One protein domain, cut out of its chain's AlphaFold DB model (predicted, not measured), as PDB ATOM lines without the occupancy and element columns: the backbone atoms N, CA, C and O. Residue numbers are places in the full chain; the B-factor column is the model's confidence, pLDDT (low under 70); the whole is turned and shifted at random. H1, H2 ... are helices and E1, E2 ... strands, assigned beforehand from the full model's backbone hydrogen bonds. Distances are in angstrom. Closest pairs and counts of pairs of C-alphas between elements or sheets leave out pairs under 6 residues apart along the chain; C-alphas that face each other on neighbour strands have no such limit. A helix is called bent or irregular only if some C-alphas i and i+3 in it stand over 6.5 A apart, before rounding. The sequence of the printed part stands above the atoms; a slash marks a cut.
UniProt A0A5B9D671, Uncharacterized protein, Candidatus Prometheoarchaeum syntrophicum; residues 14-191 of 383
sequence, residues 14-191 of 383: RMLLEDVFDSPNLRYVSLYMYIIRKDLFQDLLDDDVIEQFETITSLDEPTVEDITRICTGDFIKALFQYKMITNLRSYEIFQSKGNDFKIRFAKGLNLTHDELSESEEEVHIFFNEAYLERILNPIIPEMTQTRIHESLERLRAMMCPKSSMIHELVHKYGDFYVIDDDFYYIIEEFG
ATOM      1  N   ARG A  14     147.416 146.192 186.704       89.00
ATOM      2  CA  ARG A  14     146.071 146.520 186.198       89.00
ATOM      3  C   ARG A  14     146.008 147.790 185.350       89.00
ATOM      4  O   ARG A  14     145.326 147.808 184.337       89.00
ATOM      5  N   MET A  15     146.704 148.854 185.758       89.12
ATOM      6  CA  MET A  15     146.711 150.125 185.018       89.12
ATOM      7  C   MET A  15     147.455 150.030 183.681       89.12
ATOM      8  O   MET A  15     147.032 150.651 182.709       89.12
ATOM      9  N   LEU A  16     148.550 149.266 183.631       92.50
ATOM     10  CA  LEU A  16     149.278 148.976 182.394       92.50
ATOM     11  C   LEU A  16     148.385 148.167 181.451       92.50
ATOM     12  O   LEU A  16     148.250 148.519 180.283       92.50
ATOM     13  N   LEU A  17     147.717 147.137 181.972       92.75
ATOM     14  CA  LEU A  17     146.804 146.292 181.202       92.75
ATOM     15  C   LEU A  17     145.598 147.100 180.694       92.75
ATOM     16  O   LEU A  17     145.216 146.982 179.532       92.75
ATOM     17  N   GLU A  18     145.030 147.984 181.520       92.00
ATOM     18  CA  GLU A  18     143.979 148.914 181.096       92.00
ATOM     19  C   GLU A  18     144.458 149.841 179.959       92.00
ATOM     20  O   GLU A  18     143.723 149.992 178.988       92.00
ATOM     21  N   ASP A  19     145.687 150.378 179.993       92.31
ATOM     22  CA  ASP A  19     146.250 151.182 178.886       92.31
ATOM     23  C   ASP A  19     146.406 150.366 177.587       92.31
ATOM     24  O   ASP A  19     146.069 150.848 176.499       92.31
ATOM     25  N   VAL A  20     146.848 149.107 177.693       94.50
ATOM     26  CA  VAL A  20     146.936 148.187 176.546       94.50
ATOM     27  C   VAL A  20     145.564 147.976 175.919       94.50
ATOM     28  O   VAL A  20     145.410 148.142 174.708       94.50
ATOM     29  N   PHE A  21     144.554 147.631 176.721       93.75
ATOM     30  CA  PHE A  21     143.233 147.302 176.191       93.75
ATOM     31  C   PHE A  21     142.394 148.528 175.832       93.75
ATOM     32  O   PHE A  21     141.554 148.419 174.944       93.75
ATOM     33  N   ASP A  22     142.590 149.693 176.447       93.44
ATOM     34  CA  ASP A  22     141.885 150.923 176.061       93.44
ATOM     35  C   ASP A  22     142.480 151.557 174.792       93.44
ATOM     36  O   ASP A  22     141.763 152.240 174.052       93.44
ATOM     37  N   SER A  23     143.748 151.272 174.473       94.25
ATOM     38  CA  SER A  23     144.364 151.620 173.191       94.25
ATOM     39  C   SER A  23     143.903 150.669 172.077       94.25
ATOM     40  O   SER A  23     144.292 149.500 172.073       94.25
ATOM     41  N   PRO A  24     143.139 151.132 171.061       93.56
ATOM     42  CA  PRO A  24     142.601 150.239 170.036       93.56
ATOM     43  C   PRO A  24     143.682 149.460 169.281       93.56
ATOM     44  O   PRO A  24     143.520 148.268 169.053       93.56
ATOM     45  N   ASN A  25     144.794 150.106 168.915       95.81
ATOM     46  CA  ASN A  25     145.829 149.440 168.120       95.81
ATOM     47  C   ASN A  25     146.537 148.334 168.927       95.81
ATOM     48  O   ASN A  25     146.683 147.225 168.417       95.81
ATOM     49  N   LEU A  26     146.915 148.623 170.182       96.88
ATOM     50  CA  LEU A  26     147.554 147.642 171.068       96.88
ATOM     51  C   LEU A  26     146.600 146.483 171.343       96.88
ATOM     52  O   LEU A  26     146.975 145.332 171.134       96.88
ATOM     53  N   ARG A  27     145.348 146.803 171.695       95.38
ATOM     54  CA  ARG A  27     144.268 145.840 171.904       95.38
ATOM     55  C   ARG A  27     144.095 144.892 170.725       95.38
ATOM     56  O   ARG A  27     143.974 143.691 170.925       95.38
ATOM     57  N   TYR A  28     144.003 145.406 169.500       96.06
ATOM     58  CA  TYR A  28     143.755 144.539 168.350       96.06
ATOM     59  C   TYR A  28     144.936 143.616 168.073       96.06
ATOM     60  O   TYR A  28     144.717 142.451 167.770       96.06
ATOM     61  N   VAL A  29     146.173 144.100 168.197       97.12
ATOM     62  CA  VAL A  29     147.350 143.241 168.023       97.12
ATOM     63  C   VAL A  29     147.384 142.152 169.096       97.12
ATOM     64  O   VAL A  29     147.407 140.974 168.744       97.12
ATOM     65  N   SER A  30     147.298 142.523 170.377       96.12
ATOM     66  CA  SER A  30     147.378 141.561 171.482       96.12
ATOM     67  C   SER A  30     146.243 140.540 171.454       96.12
ATOM     68  O   SER A  30     146.490 139.338 171.526       96.12
ATOM     69  N   LEU A  31     144.997 140.991 171.270       95.12
ATOM     70  CA  LEU A  31     143.849 140.088 171.261       95.12
ATOM     71  C   LEU A  31     143.853 139.141 170.065       95.12
ATOM     72  O   LEU A  31     143.424 138.007 170.222       95.12
ATOM     73  N   TYR A  32     144.316 139.554 168.880       95.06
ATOM     74  CA  TYR A  32     144.380 138.626 167.745       95.06
ATOM     75  C   TYR A  32     145.517 137.613 167.875       95.06
ATOM     76  O   TYR A  32     145.324 136.472 167.464       95.06
ATOM     77  N   MET A  33     146.654 137.980 168.477       95.88
ATOM     78  CA  MET A  33     147.692 137.005 168.834       95.88
ATOM     79  C   MET A  33     147.145 135.977 169.839       95.88
ATOM     80  O   MET A  33     147.244 134.777 169.592       95.88
ATOM     81  N   TYR A  34     146.463 136.441 170.895       95.00
ATOM     82  CA  TYR A  34     145.778 135.584 171.873       95.00
ATOM     83  C   TYR A  34     144.724 134.673 171.223       95.00
ATOM     84  O   TYR A  34     144.744 133.464 171.428       95.00
ATOM     85  N   ILE A  35     143.818 135.228 170.408       93.31
ATOM     86  CA  ILE A  35     142.744 134.464 169.754       93.31
ATOM     87  C   ILE A  35     143.336 133.388 168.846       93.31
ATOM     88  O   ILE A  35     142.811 132.285 168.807       93.31
ATOM     89  N   ILE A  36     144.420 133.673 168.121       93.56
ATOM     90  CA  ILE A  36     145.053 132.664 167.265       93.56
ATOM     91  C   ILE A  36     145.664 131.546 168.117       93.56
ATOM     92  O   ILE A  36     145.405 130.382 167.825       93.56
ATOM     93  N   ARG A  37     146.394 131.866 169.193       92.94
ATOM     94  CA  ARG A  37     146.912 130.849 170.127       92.94
ATOM     95  C   ARG A  37     145.793 129.970 170.685       92.94
ATOM     96  O   ARG A  37     145.850 128.750 170.568       92.94
ATOM     97  N   LYS A  38     144.735 130.591 171.198       92.00
ATOM     98  CA  LYS A  38     143.627 129.886 171.843       92.00
ATOM     99  C   LYS A  38     142.744 129.107 170.870       92.00
ATOM    100  O   LYS A  38     142.487 127.932 171.082       92.00
ATOM    101  N   ASP A  39     142.273 129.739 169.799       89.62
ATOM    102  CA  ASP A  39     141.273 129.138 168.913       89.62
ATOM    103  C   ASP A  39     141.899 128.280 167.804       89.62
ATOM    104  O   ASP A  39     141.337 127.241 167.460       89.62
ATOM    105  N   LEU A  40     143.011 128.710 167.188       91.12
ATOM    106  CA  LEU A  40     143.632 127.942 166.099       91.12
ATOM    107  C   LEU A  40     144.475 126.790 166.644       91.12
ATOM    108  O   LEU A  40     144.402 125.698 166.090       91.12
ATOM    109  N   PHE A  41     145.244 127.037 167.706       92.19
ATOM    110  CA  PHE A  41     146.199 126.070 168.255       92.19
ATOM    111  C   PHE A  41     145.758 125.429 169.573       92.19
ATOM    112  O   PHE A  41     146.533 124.677 170.147       92.19
ATOM    113  N   GLN A  42     144.536 125.697 170.052       89.31
ATOM    114  CA  GLN A  42     144.010 125.123 171.301       89.31
ATOM    115  C   GLN A  42     144.945 125.359 172.497       89.31
ATOM    116  O   GLN A  42     145.160 124.466 173.311       89.31
ATOM    117  N   ASP A  43     145.530 126.561 172.563       88.12
ATOM    118  CA  ASP A  43     146.549 126.934 173.551       88.12
ATOM    119  C   ASP A  43     147.748 125.976 173.603       88.12
ATOM    120  O   ASP A  43     148.343 125.759 174.650       88.12
ATOM    121  N   LEU A  44     148.081 125.370 172.460       86.56
ATOM    122  CA  LEU A  44     149.189 124.426 172.323       86.56
ATOM    123  C   LEU A  44     149.038 123.169 173.200       86.56
ATOM    124  O   LEU A  44     150.008 122.464 173.440       86.56
ATOM    125  N   LEU A  45     147.814 122.868 173.650       85.75
ATOM    126  CA  LEU A  45     147.493 121.669 174.432       85.75
ATOM    127  C   LEU A  45     147.143 120.452 173.564       85.75
ATOM    128  O   LEU A  45     146.964 119.354 174.092       85.75
ATOM    129  N   ASP A  46     146.959 120.654 172.258       87.81
ATOM    130  CA  ASP A  46     146.551 119.625 171.303       87.81
ATOM    131  C   ASP A  46     147.699 119.322 170.328       87.81
ATOM    132  O   ASP A  46     147.869 119.996 169.305       87.81
ATOM    133  N   ASP A  47     148.482 118.294 170.663       89.06
ATOM    134  CA  ASP A  47     149.619 117.829 169.861       89.06
ATOM    135  C   ASP A  47     149.201 117.451 168.430       89.06
ATOM    136  O   ASP A  47     149.951 117.703 167.486       89.06
ATOM    137  N   ASP A  48     147.980 116.931 168.230       91.44
ATOM    138  CA  ASP A  48     147.489 116.573 166.895       91.44
ATOM    139  C   ASP A  48     147.320 117.834 166.033       91.44
ATOM    140  O   ASP A  48     147.551 117.803 164.822       91.44
ATOM    141  N   VAL A  49     146.882 118.956 166.620       92.31
ATOM    142  CA  VAL A  49     146.740 120.242 165.914       92.31
ATOM    143  C   VAL A  49     148.105 120.825 165.556       92.31
ATOM    144  O   VAL A  49     148.276 121.333 164.439       92.31
ATOM    145  N   ILE A  50     149.073 120.728 166.468       92.06
ATOM    146  CA  ILE A  50     150.461 121.149 166.242       92.06
ATOM    147  C   ILE A  50     151.066 120.328 165.095       92.06
ATOM    148  O   ILE A  50     151.468 120.906 164.081       92.06
ATOM    149  N   GLU A  51     151.012 118.995 165.173       92.69
ATOM    150  CA  GLU A  51     151.549 118.095 164.145       92.69
ATOM    151  C   GLU A  51     150.886 118.340 162.781       92.69
ATOM    152  O   GLU A  51     151.565 118.418 161.749       92.69
ATOM    153  N   GLN A  52     149.559 118.524 162.749       94.44
ATOM    154  CA  GLN A  52     148.832 118.872 161.526       94.44
ATOM    155  C   GLN A  52     149.374 120.156 160.895       94.44
ATOM    156  O   GLN A  52     149.585 120.195 159.679       94.44
ATOM    157  N   PHE A  53     149.586 121.206 161.694       94.44
ATOM    158  CA  PHE A  53     150.076 122.493 161.211       94.44
ATOM    159  C   PHE A  53     151.504 122.406 160.668       94.44
ATOM    160  O   PHE A  53     151.793 122.901 159.575       94.44
ATOM    161  N   GLU A  54     152.400 121.762 161.405       92.44
ATOM    162  CA  GLU A  54     153.801 121.613 161.012       92.44
ATOM    163  C   GLU A  54     153.937 120.760 159.756       92.44
ATOM    164  O   GLU A  54     154.631 121.130 158.805       92.44
ATOM    165  N   THR A  55     153.171 119.670 159.691       94.00
ATOM    166  CA  THR A  55     153.157 118.795 158.524       94.00
ATOM    167  C   THR A  55     152.734 119.574 157.281       94.00
ATOM    168  O   THR A  55     153.462 119.562 156.292       94.00
ATOM    169  N   ILE A  56     151.611 120.303 157.304       93.75
ATOM    170  CA  ILE A  56     151.138 121.015 156.100       93.75
ATOM    171  C   ILE A  56     152.011 122.209 155.708       93.75
ATOM    172  O   ILE A  56     152.074 122.541 154.524       93.75
ATOM    173  N   THR A  57     152.666 122.863 156.669       90.06
ATOM    174  CA  THR A  57     153.533 124.021 156.399       90.06
ATOM    175  C   THR A  57     154.925 123.618 155.917       90.06
ATOM    176  O   THR A  57     155.570 124.409 155.230       90.06
ATOM    177  N   SER A  58     155.353 122.378 156.185       90.19
ATOM    178  CA  SER A  58     156.577 121.788 155.622       90.19
ATOM    179  C   SER A  58     156.448 121.369 154.147       90.19
ATOM    180  O   SER A  58     157.455 121.157 153.471       90.19
ATOM    181  N   LEU A  59     155.219 121.251 153.626       91.56
ATOM    182  CA  LEU A  59     154.969 120.873 152.235       91.56
ATOM    183  C   LEU A  59     155.207 122.062 151.292       91.56
ATOM    184  O   LEU A  59     154.600 123.122 151.443       91.56
ATOM    185  N   ASP A  60     156.018 121.860 150.251       87.00
ATOM    186  CA  ASP A  60     156.318 122.901 149.254       87.00
ATOM    187  C   ASP A  60     155.095 123.290 148.396       87.00
ATOM    188  O   ASP A  60     154.839 124.470 148.143       87.00
ATOM    189  N   GLU A  61     154.331 122.301 147.920       91.06
ATOM    190  CA  GLU A  61     153.148 122.504 147.070       91.06
ATOM    191  C   GLU A  61     151.996 121.562 147.468       91.06
ATOM    192  O   GLU A  61     151.629 120.676 146.691       91.06
ATOM    193  N   PRO A  62     151.412 121.736 148.667       95.69
ATOM    194  CA  PRO A  62     150.349 120.867 149.156       95.69
ATOM    195  C   PRO A  62     149.113 120.950 148.261       95.69
ATOM    196  O   PRO A  62     148.755 122.021 147.766       95.69
ATOM    197  N   THR A  63     148.427 119.831 148.069       97.25
ATOM    198  CA  THR A  63     147.181 119.741 147.303       97.25
ATOM    199  C   THR A  63     145.956 119.626 148.211       97.25
ATOM    200  O   THR A  63     146.077 119.435 149.419       97.25
ATOM    201  N   VAL A  64     144.748 119.738 147.653       97.25
ATOM    202  CA  VAL A  64     143.498 119.499 148.404       97.25
ATOM    203  C   VAL A  64     143.491 118.107 149.038       97.25
ATOM    204  O   VAL A  64     143.044 117.963 150.177       97.25
ATOM    205  N   GLU A  65     144.005 117.099 148.330       97.19
ATOM    206  CA  GLU A  65     144.121 115.737 148.855       97.19
ATOM    207  C   GLU A  65     145.079 115.660 150.043       97.19
ATOM    208  O   GLU A  65     144.718 115.075 151.063       97.19
ATOM    209  N   ASP A  66     146.244 116.311 149.958       97.31
ATOM    210  CA  ASP A  66     147.200 116.356 151.070       97.31
ATOM    211  C   ASP A  66     146.562 116.967 152.318       97.31
ATOM    212  O   ASP A  66     146.582 116.357 153.386       97.31
ATOM    213  N   ILE A  67     145.924 118.133 152.169       97.31
ATOM    214  CA  ILE A  67     145.287 118.836 153.288       97.31
ATOM    215  C   ILE A  67     144.143 118.017 153.884       97.31
ATOM    216  O   ILE A  67     144.028 117.934 155.098       97.31
ATOM    217  N   THR A  68     143.311 117.385 153.056       96.69
ATOM    218  CA  THR A  68     142.173 116.585 153.545       96.69
ATOM    219  C   THR A  68     142.626 115.295 154.231       96.69
ATOM    220  O   THR A  68     141.934 114.789 155.111       96.69
ATOM    221  N   ARG A  69     143.774 114.745 153.822       96.75
ATOM    222  CA  ARG A  69     144.365 113.548 154.423       96.75
ATOM    223  C   ARG A  69     145.047 113.846 155.757       96.75
ATOM    224  O   ARG A  69     144.989 113.003 156.642       96.75
ATOM    225  N   ILE A  70     145.725 114.989 155.859       96.81
ATOM    226  CA  ILE A  70     146.504 115.375 157.042       96.81
ATOM    227  C   ILE A  70     145.602 116.023 158.093       96.81
ATOM    228  O   ILE A  70     145.683 115.673 159.264       96.81
ATOM    229  N   CYS A  71     144.738 116.954 157.687       96.50
ATOM    230  CA  CYS A  71     144.013 117.811 158.614       96.50
ATOM    231  C   CYS A  71     142.582 117.351 158.883       96.50
ATOM    232  O   CYS A  71     141.853 116.915 157.988       96.50
ATOM    233  N   THR A  72     142.117 117.590 160.107       94.44
ATOM    234  CA  THR A  72     140.697 117.475 160.443       94.44
ATOM    235  C   THR A  72     139.877 118.556 159.739       94.44
ATOM    236  O   THR A  72     140.338 119.673 159.489       94.44
ATOM    237  N   GLY A  73     138.608 118.259 159.442       93.50
ATOM    238  CA  GLY A  73     137.721 119.219 158.778       93.50
ATOM    239  C   GLY A  73     137.532 120.524 159.561       93.50
ATOM    240  O   GLY A  73     137.366 121.581 158.952       93.50
ATOM    241  N   ASP A  74     137.574 120.470 160.892       92.62
ATOM    242  CA  ASP A  74     137.455 121.660 161.735       92.62
ATOM    243  C   ASP A  74     138.742 122.487 161.737       92.62
ATOM    244  O   ASP A  74     138.666 123.710 161.584       92.62
ATOM    245  N   PHE A  75     139.911 121.843 161.747       94.44
ATOM    246  CA  PHE A  75     141.178 122.546 161.569       94.44
ATOM    247  C   PHE A  75     141.261 123.230 160.196       94.44
ATOM    248  O   PHE A  75     141.607 124.407 160.109       94.44
ATOM    249  N   ILE A  76     140.820 122.573 159.114       95.44
ATOM    250  CA  ILE A  76     140.786 123.201 157.779       95.44
ATOM    251  C   ILE A  76     139.885 124.447 157.771       95.44
ATOM    252  O   ILE A  76     140.251 125.474 157.191       95.44
ATOM    253  N   LYS A  77     138.716 124.406 158.426       94.88
ATOM    254  CA  LYS A  77     137.860 125.598 158.569       94.88
ATOM    255  C   LYS A  77     138.576 126.709 159.340       94.88
ATOM    256  O   LYS A  77     138.498 127.865 158.918       94.88
ATOM    257  N   ALA A  78     139.292 126.371 160.412       92.81
ATOM    258  CA  ALA A  78     140.077 127.330 161.184       92.81
ATOM    259  C   ALA A  78     141.178 127.983 160.325       92.81
ATOM    260  O   ALA A  78     141.311 129.207 160.327       92.81
ATOM    261  N   LEU A  79     141.874 127.217 159.476       94.44
ATOM    262  CA  LEU A  79     142.858 127.752 158.523       94.44
ATOM    263  C   LEU A  79     142.245 128.789 157.562       94.44
ATOM    264  O   LEU A  79     142.904 129.767 157.202       94.44
ATOM    265  N   PHE A  80     140.981 128.624 157.157       94.19
ATOM    266  CA  PHE A  80     140.258 129.639 156.381       94.19
ATOM    267  C   PHE A  80     139.871 130.861 157.217       94.19
ATOM    268  O   PHE A  80     140.058 131.994 156.762       94.19
ATOM    269  N   GLN A  81     139.352 130.648 158.429       91.44
ATOM    270  CA  GLN A  81     138.974 131.716 159.360       91.44
ATOM    271  C   GLN A  81     140.160 132.645 159.654       91.44
ATOM    272  O   GLN A  81     140.025 133.867 159.569       91.44
ATOM    273  N   TYR A  82     141.336 132.062 159.887       92.81
ATOM    274  CA  TYR A  82     142.593 132.763 160.153       92.81
ATOM    275  C   TYR A  82     143.440 132.977 158.891       92.81
ATOM    276  O   TYR A  82     144.651 133.158 158.971       92.81
ATOM    277  N   LYS A  83     142.812 132.973 157.704       93.38
ATOM    278  CA  LYS A  83     143.407 133.357 156.404       93.38
ATOM    279  C   LYS A  83     144.787 132.738 156.121       93.38
ATOM    280  O   LYS A  83     145.609 133.354 155.434       93.38
ATOM    281  N   MET A  84     145.021 131.525 156.618       93.06
ATOM    282  CA  MET A  84     146.227 130.752 156.349       93.06
ATOM    283  C   MET A  84     146.221 130.244 154.917       93.06
ATOM    284  O   MET A  84     147.244 130.304 154.250       93.06
ATOM    285  N   ILE A  85     145.071 129.837 154.385       94.62
ATOM    286  CA  ILE A  85     144.938 129.508 152.961       94.62
ATOM    287  C   ILE A  85     144.667 130.792 152.169       94.62
ATOM    288  O   ILE A  85     143.737 131.543 152.457       94.62
ATOM    289  N   THR A  86     145.490 131.059 151.152       93.38
ATOM    290  CA  THR A  86     145.559 132.386 150.504       93.38
ATOM    291  C   THR A  86     145.003 132.431 149.088       93.38
ATOM    292  O   THR A  86     144.613 133.492 148.603       93.38
ATOM    293  N   ASN A  87     144.968 131.291 148.405       94.94
ATOM    294  CA  ASN A  87     144.524 131.182 147.017       94.94
ATOM    295  C   ASN A  87     143.055 130.751 146.875       94.94
ATOM    296  O   ASN A  87     142.549 130.674 145.756       94.94
ATOM    297  N   LEU A  88     142.367 130.510 147.991       95.25
ATOM    298  CA  LEU A  88     140.946 130.181 148.063       95.25
ATOM    299  C   LEU A  88     140.254 131.108 149.063       95.25
ATOM    300  O   LEU A  88     140.856 131.536 150.042       95.25
ATOM    301  N   ARG A  89     138.984 131.443 148.805       91.31
ATOM    302  CA  ARG A  89     138.240 132.410 149.634       91.31
ATOM    303  C   ARG A  89     137.466 131.777 150.786       91.31
ATOM    304  O   ARG A  89     137.106 132.505 151.703       91.31
ATOM    305  N   SER A  90     137.159 130.483 150.715       94.44
ATOM    306  CA  SER A  90     136.383 129.797 151.746       94.44
ATOM    307  C   SER A  90     136.560 128.279 151.701       94.44
ATOM    308  O   SER A  90     137.011 127.722 150.692       94.44
ATOM    309  N   TYR A  91     136.145 127.633 152.789       95.50
ATOM    310  CA  TYR A  91     136.144 126.182 152.940       95.50
ATOM    311  C   TYR A  91     135.209 125.487 151.939       95.50
ATOM    312  O   TYR A  91     135.559 124.456 151.375       95.50
ATOM    313  N   GLU A  92     134.061 126.079 151.614       94.62
ATOM    314  CA  GLU A  92     133.124 125.511 150.633       94.62
ATOM    315  C   GLU A  92     133.747 125.469 149.234       94.62
ATOM    316  O   GLU A  92     133.573 124.506 148.487       94.62
ATOM    317  N   ILE A  93     134.521 126.503 148.876       95.19
ATOM    318  CA  ILE A  93     135.258 126.502 147.611       95.19
ATOM    319  C   ILE A  93     136.329 125.415 147.644       95.19
ATOM    320  O   ILE A  93     136.464 124.708 146.650       95.19
ATOM    321  N   PHE A  94     137.054 125.255 148.751       96.56
ATOM    322  CA  PHE A  94     138.033 124.178 148.921       96.56
ATOM    323  C   PHE A  94     137.416 122.798 148.681       96.56
ATOM    324  O   PHE A  94     137.924 122.053 147.851       96.56
ATOM    325  N   GLN A  95     136.261 122.512 149.286       95.06
ATOM    326  CA  GLN A  95     135.554 121.241 149.095       95.06
ATOM    327  C   GLN A  95     135.083 121.004 147.652       95.06
ATOM    328  O   GLN A  95     134.891 119.864 147.241       95.06
ATOM    329  N   SER A  96     134.880 122.071 146.873       95.12
ATOM    330  CA  SER A  96     134.478 121.978 145.464       95.12
ATOM    331  C   SER A  96     135.646 121.771 144.488       95.12
ATOM    332  O   SER A  96     135.417 121.600 143.289       95.12
ATOM    333  N   LYS A  97     136.898 121.853 144.960       96.75
ATOM    334  CA  LYS A  97     138.089 121.688 144.118       96.75
ATOM    335  C   LYS A  97     138.442 120.216 143.930       96.75
ATOM    336  O   LYS A  97     138.132 119.373 144.759       96.75
ATOM    337  N   GLY A  98     139.099 119.933 142.806       95.19
ATOM    338  CA  GLY A  98     139.704 118.629 142.559       95.19
ATOM    339  C   GLY A  98     140.870 118.369 143.510       95.19
ATOM    340  O   GLY A  98     141.525 119.312 143.961       95.19
ATOM    341  N   ASN A  99     141.126 117.091 143.777       95.31
ATOM    342  CA  ASN A  99     142.185 116.613 144.665       95.31
ATOM    343  C   ASN A  99     143.573 117.180 144.331       95.31
ATOM    344  O   ASN A  99     144.335 117.485 145.238       95.31
ATOM    345  N   ASP A 100     143.867 117.377 143.045       96.06
ATOM    346  CA  ASP A 100     145.140 117.863 142.502       96.06
ATOM    347  C   ASP A 100     145.323 119.389 142.591       96.06
ATOM    348  O   ASP A 100     146.371 119.930 142.225       96.06
ATOM    349  N   PHE A 101     144.311 120.120 143.065       97.38
ATOM    350  CA  PHE A 101     144.388 121.570 143.173       97.38
ATOM    351  C   PHE A 101     145.399 121.988 144.250       97.38
ATOM    352  O   PHE A 101     145.234 121.680 145.429       97.38
ATOM    353  N   LYS A 102     146.417 122.755 143.851       97.00
ATOM    354  CA  LYS A 102     147.461 123.262 144.752       97.00
ATOM    355  C   LYS A 102     146.924 124.311 145.727       97.00
ATOM    356  O   LYS A 102     146.264 125.272 145.324       97.00
ATOM    357  N   ILE A 103     147.285 124.186 146.993       97.19
ATOM    358  CA  ILE A 103     146.980 125.091 148.099       97.19
ATOM    359  C   ILE A 103     148.202 125.964 148.385       97.19
ATOM    360  O   ILE A 103     149.341 125.519 148.307       97.19
ATOM    361  N   ARG A 104     147.967 127.248 148.677       94.31
ATOM    362  CA  ARG A 104     149.025 128.193 149.055       94.31
ATOM    363  C   ARG A 104     148.796 128.710 150.459       94.31
ATOM    364  O   ARG A 104     147.804 129.413 150.690       94.31
ATOM    365  N   PHE A 105     149.754 128.454 151.338       92.44
ATOM    366  CA  PHE A 105     149.745 128.972 152.697       92.44
ATOM    367  C   PHE A 105     150.305 130.391 152.797       92.44
ATOM    368  O   PHE A 105     151.142 130.831 152.002       92.44
ATOM    369  N   ALA A 106     149.790 131.136 153.768       90.44
ATOM    370  CA  ALA A 106     150.331 132.411 154.181       90.44
ATOM    371  C   ALA A 106     151.680 132.169 154.856       90.44
ATOM    372  O   ALA A 106     151.832 131.253 155.655       90.44
ATOM    373  N   LYS A 107     152.652 133.023 154.541       87.06
ATOM    374  CA  LYS A 107     153.895 133.112 155.305       87.06
ATOM    375  C   LYS A 107     153.678 134.036 156.499       87.06
ATOM    376  O   LYS A 107     152.881 134.970 156.391       87.06
ATOM    377  N   GLY A 108     154.452 133.830 157.562       86.31
ATOM    378  CA  GLY A 108     154.477 134.740 158.706       86.31
ATOM    379  C   GLY A 108     153.734 134.267 159.951       86.31
ATOM    380  O   GLY A 108     153.585 135.062 160.872       86.31
ATOM    381  N   LEU A 109     153.290 133.011 159.966       91.00
ATOM    382  CA  LEU A 109     152.860 132.300 161.163       91.00
ATOM    383  C   LEU A 109     153.618 130.975 161.204       91.00
ATOM    384  O   LEU A 109     153.445 130.177 160.285       91.00
ATOM    385  N   ASN A 110     154.440 130.772 162.227       87.88
ATOM    386  CA  ASN A 110     155.235 129.559 162.402       87.88
ATOM    387  C   ASN A 110     155.112 129.055 163.843       87.88
ATOM    388  O   ASN A 110     154.886 129.854 164.752       87.88
ATOM    389  N   LEU A 111     155.315 127.752 164.028       87.31
ATOM    390  CA  LEU A 111     155.612 127.161 165.328       87.31
ATOM    391  C   LEU A 111     157.125 126.960 165.433       87.31
ATOM    392  O   LEU A 111     157.801 126.751 164.422       87.31
ATOM    393  N   THR A 112     157.686 127.119 166.623       80.06
ATOM    394  CA  THR A 112     159.066 126.714 166.916       80.06
ATOM    395  C   THR A 112     159.081 126.056 168.277       80.06
ATOM    396  O   THR A 112     158.349 126.483 169.167       80.06
ATOM    397  N   HIS A 113     159.904 125.024 168.385       79.00
ATOM    398  CA  HIS A 113     160.113 124.268 169.602       79.00
ATOM    399  C   HIS A 113     161.428 124.698 170.236       79.00
ATOM    400  O   HIS A 113     162.467 124.658 169.568       79.00
ATOM    401  N   ASP A 114     161.374 125.110 171.495       69.81
ATOM    402  CA  ASP A 114     162.551 125.368 172.310       69.81
ATOM    403  C   ASP A 114     162.713 124.228 173.329       69.81
ATOM    404  O   ASP A 114     161.842 123.961 174.160       69.81
ATOM    405  N   GLU A 115     163.844 123.520 173.253       63.03
ATOM    406  CA  GLU A 115     164.195 122.461 174.205       63.03
ATOM    407  C   GLU A 115     164.576 123.092 175.555       63.03
ATOM    408  O   GLU A 115     165.673 123.637 175.719       63.03
ATOM    409  N   LEU A 116     163.684 123.003 176.542       60.62
ATOM    410  CA  LEU A 116     163.953 123.444 177.914       60.62
ATOM    411  C   LEU A 116     164.758 122.389 178.688       60.62
ATOM    412  O   LEU A 116     165.611 122.727 179.516       60.62
ATOM    413  N   SER A 117     164.508 121.100 178.424       58.69
ATOM    414  CA  SER A 117     165.249 119.970 178.998       58.69
ATOM    415  C   SER A 117     165.118 118.691 178.154       58.69
ATOM    416  O   SER A 117     164.407 118.669 177.158       58.69
ATOM    417  N   GLU A 118     165.759 117.586 178.571       58.00
ATOM    418  CA  GLU A 118     165.643 116.270 177.900       58.00
ATOM    419  C   GLU A 118     164.202 115.713 177.846       58.00
ATOM    420  O   GLU A 118     163.957 114.734 177.140       58.00
ATOM    421  N   SER A 119     163.259 116.288 178.602       55.97
ATOM    422  CA  SER A 119     161.859 115.845 178.664       55.97
ATOM    423  C   SER A 119     160.826 116.967 178.541       55.97
ATOM    424  O   SER A 119     159.638 116.684 178.671       55.97
ATOM    425  N   GLU A 120     161.256 118.216 178.350       59.38
ATOM    426  CA  GLU A 120     160.368 119.379 178.250       59.38
ATOM    427  C   GLU A 120     160.736 120.188 177.006       59.38
ATOM    428  O   GLU A 120     161.853 120.697 176.887       59.38
ATOM    429  N   GLU A 121     159.776 120.283 176.096       69.81
ATOM    430  CA  GLU A 121     159.830 121.056 174.861       69.81
ATOM    431  C   GLU A 121     158.699 122.083 174.934       69.81
ATOM    432  O   GLU A 121     157.554 121.727 175.224       69.81
ATOM    433  N   GLU A 122     159.028 123.360 174.749       74.50
ATOM    434  CA  GLU A 122     158.050 124.444 174.750       74.50
ATOM    435  C   GLU A 122     157.785 124.893 173.316       74.50
ATOM    436  O   GLU A 122     158.707 125.189 172.554       74.50
ATOM    437  N   VAL A 123     156.508 124.933 172.937       82.62
ATOM    438  CA  VAL A 123     156.092 125.372 171.606       82.62
ATOM    439  C   VAL A 123     155.719 126.843 171.670       82.62
ATOM    440  O   VAL A 123     154.908 127.259 172.488       82.62
ATOM    441  N   HIS A 124     156.247 127.644 170.754       85.75
ATOM    442  CA  HIS A 124     155.909 129.059 170.651       85.75
ATOM    443  C   HIS A 124     155.317 129.392 169.281       85.75
ATOM    444  O   HIS A 124     155.743 128.878 168.243       85.75
ATOM    445  N   ILE A 125     154.345 130.311 169.264       91.94
ATOM    446  CA  ILE A 125     153.701 130.790 168.035       91.94
ATOM    447  C   ILE A 125     154.323 132.120 167.616       91.94
ATOM    448  O   ILE A 125     154.148 133.150 168.272       91.94
ATOM    449  N   PHE A 126     154.992 132.110 166.470       93.00
ATOM    450  CA  PHE A 126     155.689 133.259 165.910       93.00
ATOM    451  C   PHE A 126     154.838 133.954 164.851       93.00
ATOM    452  O   PHE A 126     154.522 133.384 163.806       93.00
ATOM    453  N   PHE A 127     154.540 135.228 165.086       95.31
ATOM    454  CA  PHE A 127     153.788 136.099 164.188       95.31
ATOM    455  C   PHE A 127     154.715 137.109 163.526       95.31
ATOM    456  O   PHE A 127     155.491 137.770 164.206       95.31
ATOM    457  N   ASN A 128     154.591 137.326 162.222       94.44
ATOM    458  CA  ASN A 128     155.173 138.505 161.587       94.44
ATOM    459  C   ASN A 128     154.113 139.581 161.304       94.44
ATOM    460  O   ASN A 128     152.905 139.329 161.263       94.44
ATOM    461  N   GLU A 129     154.581 140.803 161.061       95.31
ATOM    462  CA  GLU A 129     153.715 141.967 160.835       95.31
ATOM    463  C   GLU A 129     152.801 141.796 159.616       95.31
ATOM    464  O   GLU A 129     151.630 142.173 159.653       95.31
ATOM    465  N   ALA A 130     153.317 141.196 158.539       94.38
ATOM    466  CA  ALA A 130     152.570 140.987 157.300       94.38
ATOM    467  C   ALA A 130     151.412 139.991 157.477       94.38
ATOM    468  O   ALA A 130     150.362 140.119 156.838       94.38
ATOM    469  N   TYR A 131     151.592 138.987 158.334       95.19
ATOM    470  CA  TYR A 131     150.548 138.043 158.685       95.19
ATOM    471  C   TYR A 131     149.500 138.708 159.577       95.19
ATOM    472  O   TYR A 131     148.317 138.656 159.249       95.19
ATOM    473  N   LEU A 132     149.911 139.436 160.619       96.25
ATOM    474  CA  LEU A 132     148.977 140.195 161.458       96.25
ATOM    475  C   LEU A 132     148.153 141.199 160.636       96.25
ATOM    476  O   LEU A 132     146.939 141.283 160.814       96.25
ATOM    477  N   GLU A 133     148.760 141.895 159.669       95.75
ATOM    478  CA  GLU A 133     148.038 142.798 158.764       95.75
ATOM    479  C   GLU A 133     147.006 142.051 157.914       95.75
ATOM    480  O   GLU A 133     145.872 142.508 157.764       95.75
ATOM    481  N   ARG A 134     147.360 140.873 157.388       94.00
ATOM    482  CA  ARG A 134     146.443 140.032 156.603       94.00
ATOM    483  C   ARG A 134     145.187 139.663 157.391       94.00
ATOM    484  O   ARG A 134     144.111 139.576 156.790       94.00
ATOM    485  N   ILE A 135     145.317 139.435 158.696       93.94
ATOM    486  CA  ILE A 135     144.196 139.112 159.585       93.94
ATOM    487  C   ILE A 135     143.411 140.367 159.953       93.94
ATOM    488  O   ILE A 135     142.189 140.395 159.795       93.94
ATOM    489  N   LEU A 136     144.112 141.409 160.396       94.31
ATOM    490  CA  LEU A 136     143.515 142.602 160.980       94.31
ATOM    491  C   LEU A 136     142.909 143.537 159.937       94.31
ATOM    492  O   LEU A 136     141.757 143.923 160.088       94.31
ATOM    493  N   ASN A 137     143.629 143.878 158.867       93.81
ATOM    494  CA  ASN A 137     143.224 144.913 157.906       93.81
ATOM    495  C   ASN A 137     141.835 144.652 157.270       93.81
ATOM    496  O   ASN A 137     141.008 145.563 157.234       93.81
ATOM    497  N   PRO A 138     141.469 143.417 156.860       90.50
ATOM    498  CA  PRO A 138     140.127 143.151 156.331       90.50
ATOM    499  C   PRO A 138     138.985 143.394 157.329       90.50
ATOM    500  O   PRO A 138     137.845 143.590 156.910       90.50
ATOM    501  N   ILE A 139     139.273 143.333 158.630       90.31
ATOM    502  CA  ILE A 139     138.295 143.483 159.715       90.31
ATOM    503  C   ILE A 139     138.323 144.924 160.245       90.31
ATOM    504  O   ILE A 139     137.284 145.522 160.531       90.31
ATOM    505  N   ILE A 140     139.524 145.486 160.342       91.81
ATOM    506  CA  ILE A 140     139.851 146.795 160.886       91.81
ATOM    507  C   ILE A 140     140.803 147.478 159.890       91.81
ATOM    508  O   ILE A 140     142.022 147.400 160.051       91.81
ATOM    509  N   PRO A 141     140.270 148.159 158.857       91.69
ATOM    510  CA  PRO A 141     141.085 148.730 157.781       91.69
ATOM    511  C   PRO A 141     142.094 149.788 158.231       91.69
ATOM    512  O   PRO A 141     143.035 150.113 157.514       91.69
ATOM    513  N   GLU A 142     141.902 150.360 159.420       91.62
ATOM    514  CA  GLU A 142     142.837 151.310 160.007       91.62
ATOM    515  C   GLU A 142     144.107 150.633 160.547       91.62
ATOM    516  O   GLU A 142     145.096 151.332 160.756       91.62
ATOM    517  N   MET A 143     144.110 149.308 160.754       95.38
ATOM    518  CA  MET A 143     145.285 148.529 161.170       95.38
ATOM    519  C   MET A 143     146.198 148.234 159.977       95.38
ATOM    520  O   MET A 143     146.283 147.117 159.477       95.38
ATOM    521  N   THR A 144     146.887 149.278 159.525       95.44
ATOM    522  CA  THR A 144     147.966 149.196 158.529       95.44
ATOM    523  C   THR A 144     149.221 148.557 159.122       95.44
ATOM    524  O   THR A 144     149.441 148.698 160.329       95.44
ATOM    525  N   GLN A 145     150.112 148.027 158.282       95.00
ATOM    526  CA  GLN A 145     151.428 147.529 158.705       95.00
ATOM    527  C   GLN A 145     152.177 148.476 159.666       95.00
ATOM    528  O   GLN A 145     152.625 148.037 160.719       95.00
ATOM    529  N   THR A 146     152.235 149.785 159.380       96.44
ATOM    530  CA  THR A 146     152.901 150.773 160.258       96.44
ATOM    531  C   THR A 146     152.326 150.784 161.675       96.44
ATOM    532  O   THR A 146     153.074 150.781 162.645       96.44
ATOM    533  N   ARG A 147     150.997 150.749 161.815       97.19
ATOM    534  CA  ARG A 147     150.343 150.734 163.133       97.19
ATOM    535  C   ARG A 147     150.556 149.428 163.876       97.19
ATOM    536  O   ARG A 147     150.617 149.441 165.101       97.19
ATOM    537  N   ILE A 148     150.626 148.315 163.150       97.88
ATOM    538  CA  ILE A 148     150.930 147.006 163.730       97.88
ATOM    539  C   ILE A 148     152.358 147.018 164.270       97.88
ATOM    540  O   ILE A 148     152.547 146.702 165.439       97.88
ATOM    541  N   HIS A 149     153.321 147.486 163.473       96.94
ATOM    542  CA  HIS A 149     154.709 147.657 163.895       96.94
ATOM    543  C   HIS A 149     154.825 148.532 165.153       96.94
ATOM    544  O   HIS A 149     155.345 148.087 166.170       96.94
ATOM    545  N   GLU A 150     154.259 149.744 165.134       97.31
ATOM    546  CA  GLU A 150     154.259 150.653 166.292       97.31
ATOM    547  C   GLU A 150     153.628 150.022 167.542       97.31
ATOM    548  O   GLU A 150     154.062 150.281 168.665       97.31
ATOM    549  N   SER A 151     152.596 149.195 167.355       98.00
ATOM    550  CA  SER A 151     151.919 148.513 168.456       98.00
ATOM    551  C   SER A 151     152.779 147.407 169.049       98.00
ATOM    552  O   SER A 151     152.903 147.339 170.266       98.00
ATOM    553  N   LEU A 152     153.395 146.577 168.206       97.62
ATOM    554  CA  LEU A 152     154.301 145.515 168.638       97.62
ATOM    555  C   LEU A 152     155.515 146.099 169.362       97.62
ATOM    556  O   LEU A 152     155.825 145.669 170.466       97.62
ATOM    557  N   GLU A 153     156.146 147.136 168.808       96.75
ATOM    558  CA  GLU A 153     157.284 147.802 169.452       96.75
ATOM    559  C   GLU A 153     156.907 148.434 170.800       96.75
ATOM    560  O   GLU A 153     157.715 148.433 171.726       96.75
ATOM    561  N   ARG A 154     155.670 148.925 170.957       96.62
ATOM    562  CA  ARG A 154     155.183 149.416 172.252       96.62
ATOM    563  C   ARG A 154     154.888 148.278 173.236       96.62
ATOM    564  O   ARG A 154     155.262 148.399 174.397       96.62
ATOM    565  N   LEU A 155     154.262 147.186 172.791       97.31
ATOM    566  CA  LEU A 155     153.966 146.013 173.631       97.31
ATOM    567  C   LEU A 155     155.238 145.355 174.189       97.31
ATOM    568  O   LEU A 155     155.206 144.817 175.289       97.31
ATOM    569  N   ARG A 156     156.364 145.464 173.475       95.75
ATOM    570  CA  ARG A 156     157.686 144.996 173.920       95.75
ATOM    571  C   ARG A 156     158.276 145.771 175.099       95.75
ATOM    572  O   ARG A 156     159.255 145.323 175.669       95.75
ATOM    573  N   ALA A 157     157.767 146.957 175.422       93.12
ATOM    574  CA  ALA A 157     158.369 147.807 176.446       93.12
ATOM    575  C   ALA A 157     157.299 148.608 177.199       93.12
ATOM    576  O   ALA A 157     157.303 149.843 177.212       93.12
ATOM    577  N   MET A 158     156.365 147.896 177.828       92.56
ATOM    578  CA  MET A 158     155.283 148.506 178.591       92.56
ATOM    579  C   MET A 158     155.749 148.824 180.009       92.56
ATOM    580  O   MET A 158     156.041 147.939 180.804       92.56
ATOM    581  N   MET A 159     155.817 150.109 180.348       87.88
ATOM    582  CA  MET A 159     156.221 150.542 181.684       87.88
ATOM    583  C   MET A 159     155.048 150.447 182.667       87.88
ATOM    584  O   MET A 159     154.020 151.094 182.462       87.88
ATOM    585  N   CYS A 160     155.212 149.692 183.753       86.00
ATOM    586  CA  CYS A 160     154.259 149.637 184.852       86.00
ATOM    587  C   CYS A 160     154.220 150.991 185.578       86.00
ATOM    588  O   CYS A 160     155.231 151.425 186.144       86.00
ATOM    589  N   PRO A 161     153.055 151.663 185.647       83.19
ATOM    590  CA  PRO A 161     152.939 152.949 186.327       83.19
ATOM    591  C   PRO A 161     153.205 152.887 187.838       83.19
ATOM    592  O   PRO A 161     153.525 153.914 188.434       83.19
ATOM    593  N   LYS A 162     153.034 151.716 188.473       82.69
ATOM    594  CA  LYS A 162     153.191 151.551 189.928       82.69
ATOM    595  C   LYS A 162     154.624 151.218 190.341       82.69
ATOM    596  O   LYS A 162     155.105 151.789 191.315       82.69
ATOM    597  N   SER A 163     155.290 150.307 189.629       79.81
ATOM    598  CA  SER A 163     156.631 149.814 189.981       79.81
ATOM    599  C   SER A 163     157.753 150.434 189.141       79.81
ATOM    600  O   SER A 163     158.921 150.263 189.474       79.81
ATOM    601  N   SER A 164     157.434 151.170 188.067       79.19
ATOM    602  CA  SER A 164     158.392 151.613 187.033       79.19
ATOM    603  C   SER A 164     159.134 150.469 186.321       79.19
ATOM    604  O   SER A 164     160.065 150.734 185.560       79.19
ATOM    605  N   MET A 165     158.724 149.215 186.541       85.81
ATOM    606  CA  MET A 165     159.232 148.058 185.812       85.81
ATOM    607  C   MET A 165     158.799 148.119 184.345       85.81
ATOM    608  O   MET A 165     157.739 148.654 184.030       85.81
ATOM    609  N   ILE A 166     159.615 147.577 183.445       88.25
ATOM    610  CA  ILE A 166     159.244 147.375 182.045       88.25
ATOM    611  C   ILE A 166     158.832 145.912 181.882       88.25
ATOM    612  O   ILE A 166     159.635 145.027 182.163       88.25
ATOM    613  N   HIS A 167     157.605 145.684 181.423       90.81
ATOM    614  CA  HIS A 167     157.105 144.376 181.023       90.81
ATOM    615  C   HIS A 167     157.150 144.263 179.498       90.81
ATOM    616  O   HIS A 167     156.671 145.152 178.782       90.81
ATOM    617  N   GLU A 168     157.722 143.170 179.005       93.88
ATOM    618  CA  GLU A 168     157.615 142.789 177.601       93.88
ATOM    619  C   GLU A 168     156.373 141.908 177.454       93.88
ATOM    620  O   GLU A 168     156.392 140.748 177.824       93.88
ATOM    621  N   LEU A 169     155.271 142.452 176.937       95.81
ATOM    622  CA  LEU A 169     154.039 141.673 176.722       95.81
ATOM    623  C   LEU A 169     154.085 140.847 175.427       95.81
ATOM    624  O   LEU A 169     153.204 140.038 175.134       95.81
ATOM    625  N   VAL A 170     155.075 141.148 174.592       95.81
ATOM    626  CA  VAL A 170     155.378 140.493 173.329       95.81
ATOM    627  C   VAL A 170     156.897 140.479 173.198       95.81
ATOM    628  O   VAL A 170     157.523 141.525 173.367       95.81
ATOM    629  N   HIS A 171     157.479 139.345 172.825       94.06
ATOM    630  CA  HIS A 171     158.908 139.207 172.542       94.06
ATOM    631  C   HIS A 171     159.184 139.282 171.043       94.06
ATOM    632  O   HIS A 171     158.308 138.988 170.231       94.06
ATOM    633  N   LYS A 172     160.404 139.677 170.659       92.31
ATOM    634  CA  LYS A 172     160.822 139.790 169.254       92.31
ATOM    635  C   LYS A 172     162.020 138.899 168.956       92.31
ATOM    636  O   LYS A 172     163.066 139.037 169.583       92.31
ATOM    637  N   TYR A 173     161.892 138.104 167.901       89.50
ATOM    638  CA  TYR A 173     162.907 137.184 167.407       89.50
ATOM    639  C   TYR A 173     163.095 137.393 165.903       89.50
ATOM    640  O   TYR A 173     162.325 136.908 165.072       89.50
ATOM    641  N   GLY A 174     164.109 138.180 165.537       87.25
ATOM    642  CA  GLY A 174     164.300 138.611 164.151       87.25
ATOM    643  C   GLY A 174     163.089 139.396 163.632       87.25
ATOM    644  O   GLY A 174     162.763 140.457 164.170       87.25
ATOM    645  N   ASP A 175     162.433 138.862 162.599       88.25
ATOM    646  CA  ASP A 175     161.242 139.449 161.958       88.25
ATOM    647  C   ASP A 175     159.910 138.983 162.581       88.25
ATOM    648  O   ASP A 175     158.833 139.337 162.089       88.25
ATOM    649  N   PHE A 176     159.971 138.171 163.638       92.69
ATOM    650  CA  PHE A 176     158.808 137.560 164.271       92.69
ATOM    651  C   PHE A 176     158.611 138.023 165.713       92.69
ATOM    652  O   PHE A 176     159.537 138.492 166.375       92.69
ATOM    653  N   TYR A 177     157.380 137.858 166.186       94.94
ATOM    654  CA  TYR A 177     156.901 138.270 167.491       94.94
ATOM    655  C   TYR A 177     156.127 137.132 168.157       94.94
ATOM    656  O   TYR A 177     155.370 136.437 167.480       94.94
ATOM    657  N   VAL A 178     156.281 136.975 169.468       93.69
ATOM    658  CA  VAL A 178     155.621 135.939 170.282       93.69
ATOM    659  C   VAL A 178     154.902 136.629 171.436       93.69
ATOM    660  O   VAL A 178     155.454 137.567 172.007       93.69
ATOM    661  N   ILE A 179     153.662 136.236 171.733       94.31
ATOM    662  CA  ILE A 179     152.948 136.751 172.912       94.31
ATOM    663  C   ILE A 179     153.584 136.163 174.171       94.31
ATOM    664  O   ILE A 179     153.867 134.973 174.186       94.31
ATOM    665  N   ASP A 180     153.815 136.995 175.183       93.06
ATOM    666  CA  ASP A 180     154.293 136.531 176.486       93.06
ATOM    667  C   ASP A 180     153.234 135.653 177.179       93.06
ATOM    668  O   ASP A 180     152.029 135.923 177.076       93.06
ATOM    669  N   ASP A 181     153.677 134.597 177.856       90.38
ATOM    670  CA  ASP A 181     152.808 133.580 178.451       90.38
ATOM    671  C   ASP A 181     152.045 134.114 179.667       90.38
ATOM    672  O   ASP A 181     150.827 133.930 179.752       90.38
ATOM    673  N   ASP A 182     152.707 134.878 180.544       90.75
ATOM    674  CA  ASP A 182     152.039 135.539 181.671       90.75
ATOM    675  C   ASP A 182     150.949 136.482 181.148       90.75
ATOM    676  O   ASP A 182     149.811 136.488 181.630       90.75
ATOM    677  N   PHE A 183     151.255 137.256 180.103       93.56
ATOM    678  CA  PHE A 183     150.269 138.130 179.478       93.56
ATOM    679  C   PHE A 183     149.114 137.357 178.826       93.56
ATOM    680  O   PHE A 183     147.960 137.790 178.926       93.56
ATOM    681  N   TYR A 184     149.390 136.221 178.178       93.19
ATOM    682  CA  TYR A 184     148.365 135.343 177.613       93.19
ATOM    683  C   TYR A 184     147.397 134.837 178.693       93.19
ATOM    684  O   TYR A 184     146.181 135.007 178.546       93.19
ATOM    685  N   TYR A 185     147.913 134.291 179.796       91.50
ATOM    686  CA  TYR A 185     147.080 133.758 180.878       91.50
ATOM    687  C   TYR A 185     146.318 134.863 181.614       91.50
ATOM    688  O   TYR A 185     145.139 134.700 181.929       91.50
ATOM    689  N   ILE A 186     146.908 136.051 181.769       90.38
ATOM    690  CA  ILE A 186     146.190 137.222 182.286       90.38
ATOM    691  C   ILE A 186     145.006 137.606 181.382       90.38
ATOM    692  O   ILE A 186     143.938 137.966 181.883       90.38
ATOM    693  N   ILE A 187     145.147 137.523 180.051       91.12
ATOM    694  CA  ILE A 187     144.017 137.755 179.135       91.12
ATOM    695  C   ILE A 187     142.905 136.730 179.367       91.12
ATOM    696  O   ILE A 187     141.723 137.094 179.343       91.12
ATOM    697  N   GLU A 188     143.270 135.468 179.583       88.50
ATOM    698  CA  GLU A 188     142.325 134.389 179.857       88.50
ATOM    699  C   GLU A 188     141.558 134.602 181.171       88.50
ATOM    700  O   GLU A 188     140.337 134.418 181.207       88.50
ATOM    701  N   GLU A 189     142.224 135.096 182.215       88.31
ATOM    702  CA  GLU A 189     141.598 135.421 183.502       88.31
ATOM    703  C   GLU A 189     140.529 136.528 183.405       88.31
ATOM    704  O   GLU A 189     139.609 136.585 184.228       88.31
ATOM    705  N   PHE A 190     140.576 137.396 182.385       83.19
ATOM    706  CA  PHE A 190     139.537 138.415 182.167       83.19
ATOM    707  C   PHE A 190     138.213 137.861 181.654       83.19
ATOM    708  O   PHE A 190     137.202 138.573 181.691       83.19
ATOM    709  N   GLY A 191     138.213 136.626 181.160       86.88
ATOM    710  CA  GLY A 191     137.055 135.979 180.572       86.88
ATOM    711  C   GLY A 191     137.207 135.770 179.068       86.88
ATOM    712  O   GLY A 191     138.200 135.248 178.577       86.88
TER     713      GLY A 191
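Overview. This is residues 14 to 191 of the 383 residues of an uncharacterized protein of Candidatus Prometheoarchaeum syntrophicum (UniProt A0A5B9D671). The kinked helix H2 runs through the middle, with a small, strongly twisted sheet of four strands along it; H3 to H6 gather as a helical lobe at one end, and H1, H7 and H8 lie about the other. The long hairpin of E1 and E2 reaches out from this body with its turn at residues 118 to 119, while H9 crosses near H2. The printed part has 178 residues with nine named helices and four named strands, in the order H1 H2 H3 H4 H5 H6 E1 E2 H7 H8 E3 E4 H9. The antiparallel sheet runs E1 E2 E4 E3, and the class is mixed, helices and strands. The whole is compact, with a radius of gyration of the C-alphas of 17.4 A and spans of 59 by 45 by 32 A.

Arrangement. Start with H1, residues 14 to 22, and the hub H2, residues 24 to 44, which only just touch, only at the corner, with 3 pairs of C-alphas within 8 A, the closest being Phe 21 and Arg 27 at 4.6 A. H2 has a kink of 64 degrees near residue 38 and is irregular, C-alphas 40 and 43 being 8.1 A apart. Next, H3, residues 47 to 58, and H4, residues 64 to 70, form a helical hairpin, closest at the C-alphas of Gln 52 and Ile 70, 6.1 A. H5, residues 73 to 81, only just touches H2, with 3 pairs within 8 A, and only just touches H6, residues 91 to 95, also with 3. In the hairpin of E1, residues 109 to 117, and E2, residues 120 to 128, find N 110 and O 126 within hydrogen-bond range at 3.1 A. H7, residues 129 to 136, only grazes the sheet with residues 129 to 132. H8, residues 145 to 155, touches H2 at residues 25 to 29 alone, closest at the C-alphas of Leu 26 and Ser 151, 5.2 A. E3, residues 170 to 173, and E4, residues 176 to 179, form a hairpin with N 171 and O 178 within hydrogen-bond range at 2.8 A; E2 and E4 are antiparallel neighbours, with N 127 and O 177 within hydrogen-bond range at 2.8 A. E2, H7, H8 and E3 make a split strand-helix-strand unit, two strands of one sheet with helices between them along the chain and E4 between them in the sheet, and its crossover is right-handed. H2, H3 and H8 with the sheet E1 E2 E4 E3 make two layers, that is, helices on one face of a sheet; H2 has a height over the sheet of 9.6 A. H9, residues 181 to 189, is close but not clearly touching H2, at the C-alphas of Tyr 34 and Tyr 184, 6.3 A. Every O i to N i+4 pair is within hydrogen-bond range in the helices other than H2, which has 15 of 17.

Along the chain. Find C-alpha 14 at (146.071, 146.520, 186.198), where H1 begins. H2 runs 26.7 A to C-alpha 44 at (149.189, 124.426, 172.323), H3 16.3 A and H8 15.2 A. E1 measures 25.0 A and E2 25.9 A; H9 ends at C-alpha 189, (141.598, 135.421, 183.502).

Size, cuts and confidence. Look to the C-alphas of Gly 98 and Lys 162 for the two farthest apart, 59.2 A. The printed part has no cut; the links H6 to E1 and H8 to E3 are long. The mean pLDDT of the printed part is 91.2, and residues 114 to 121 are under 70.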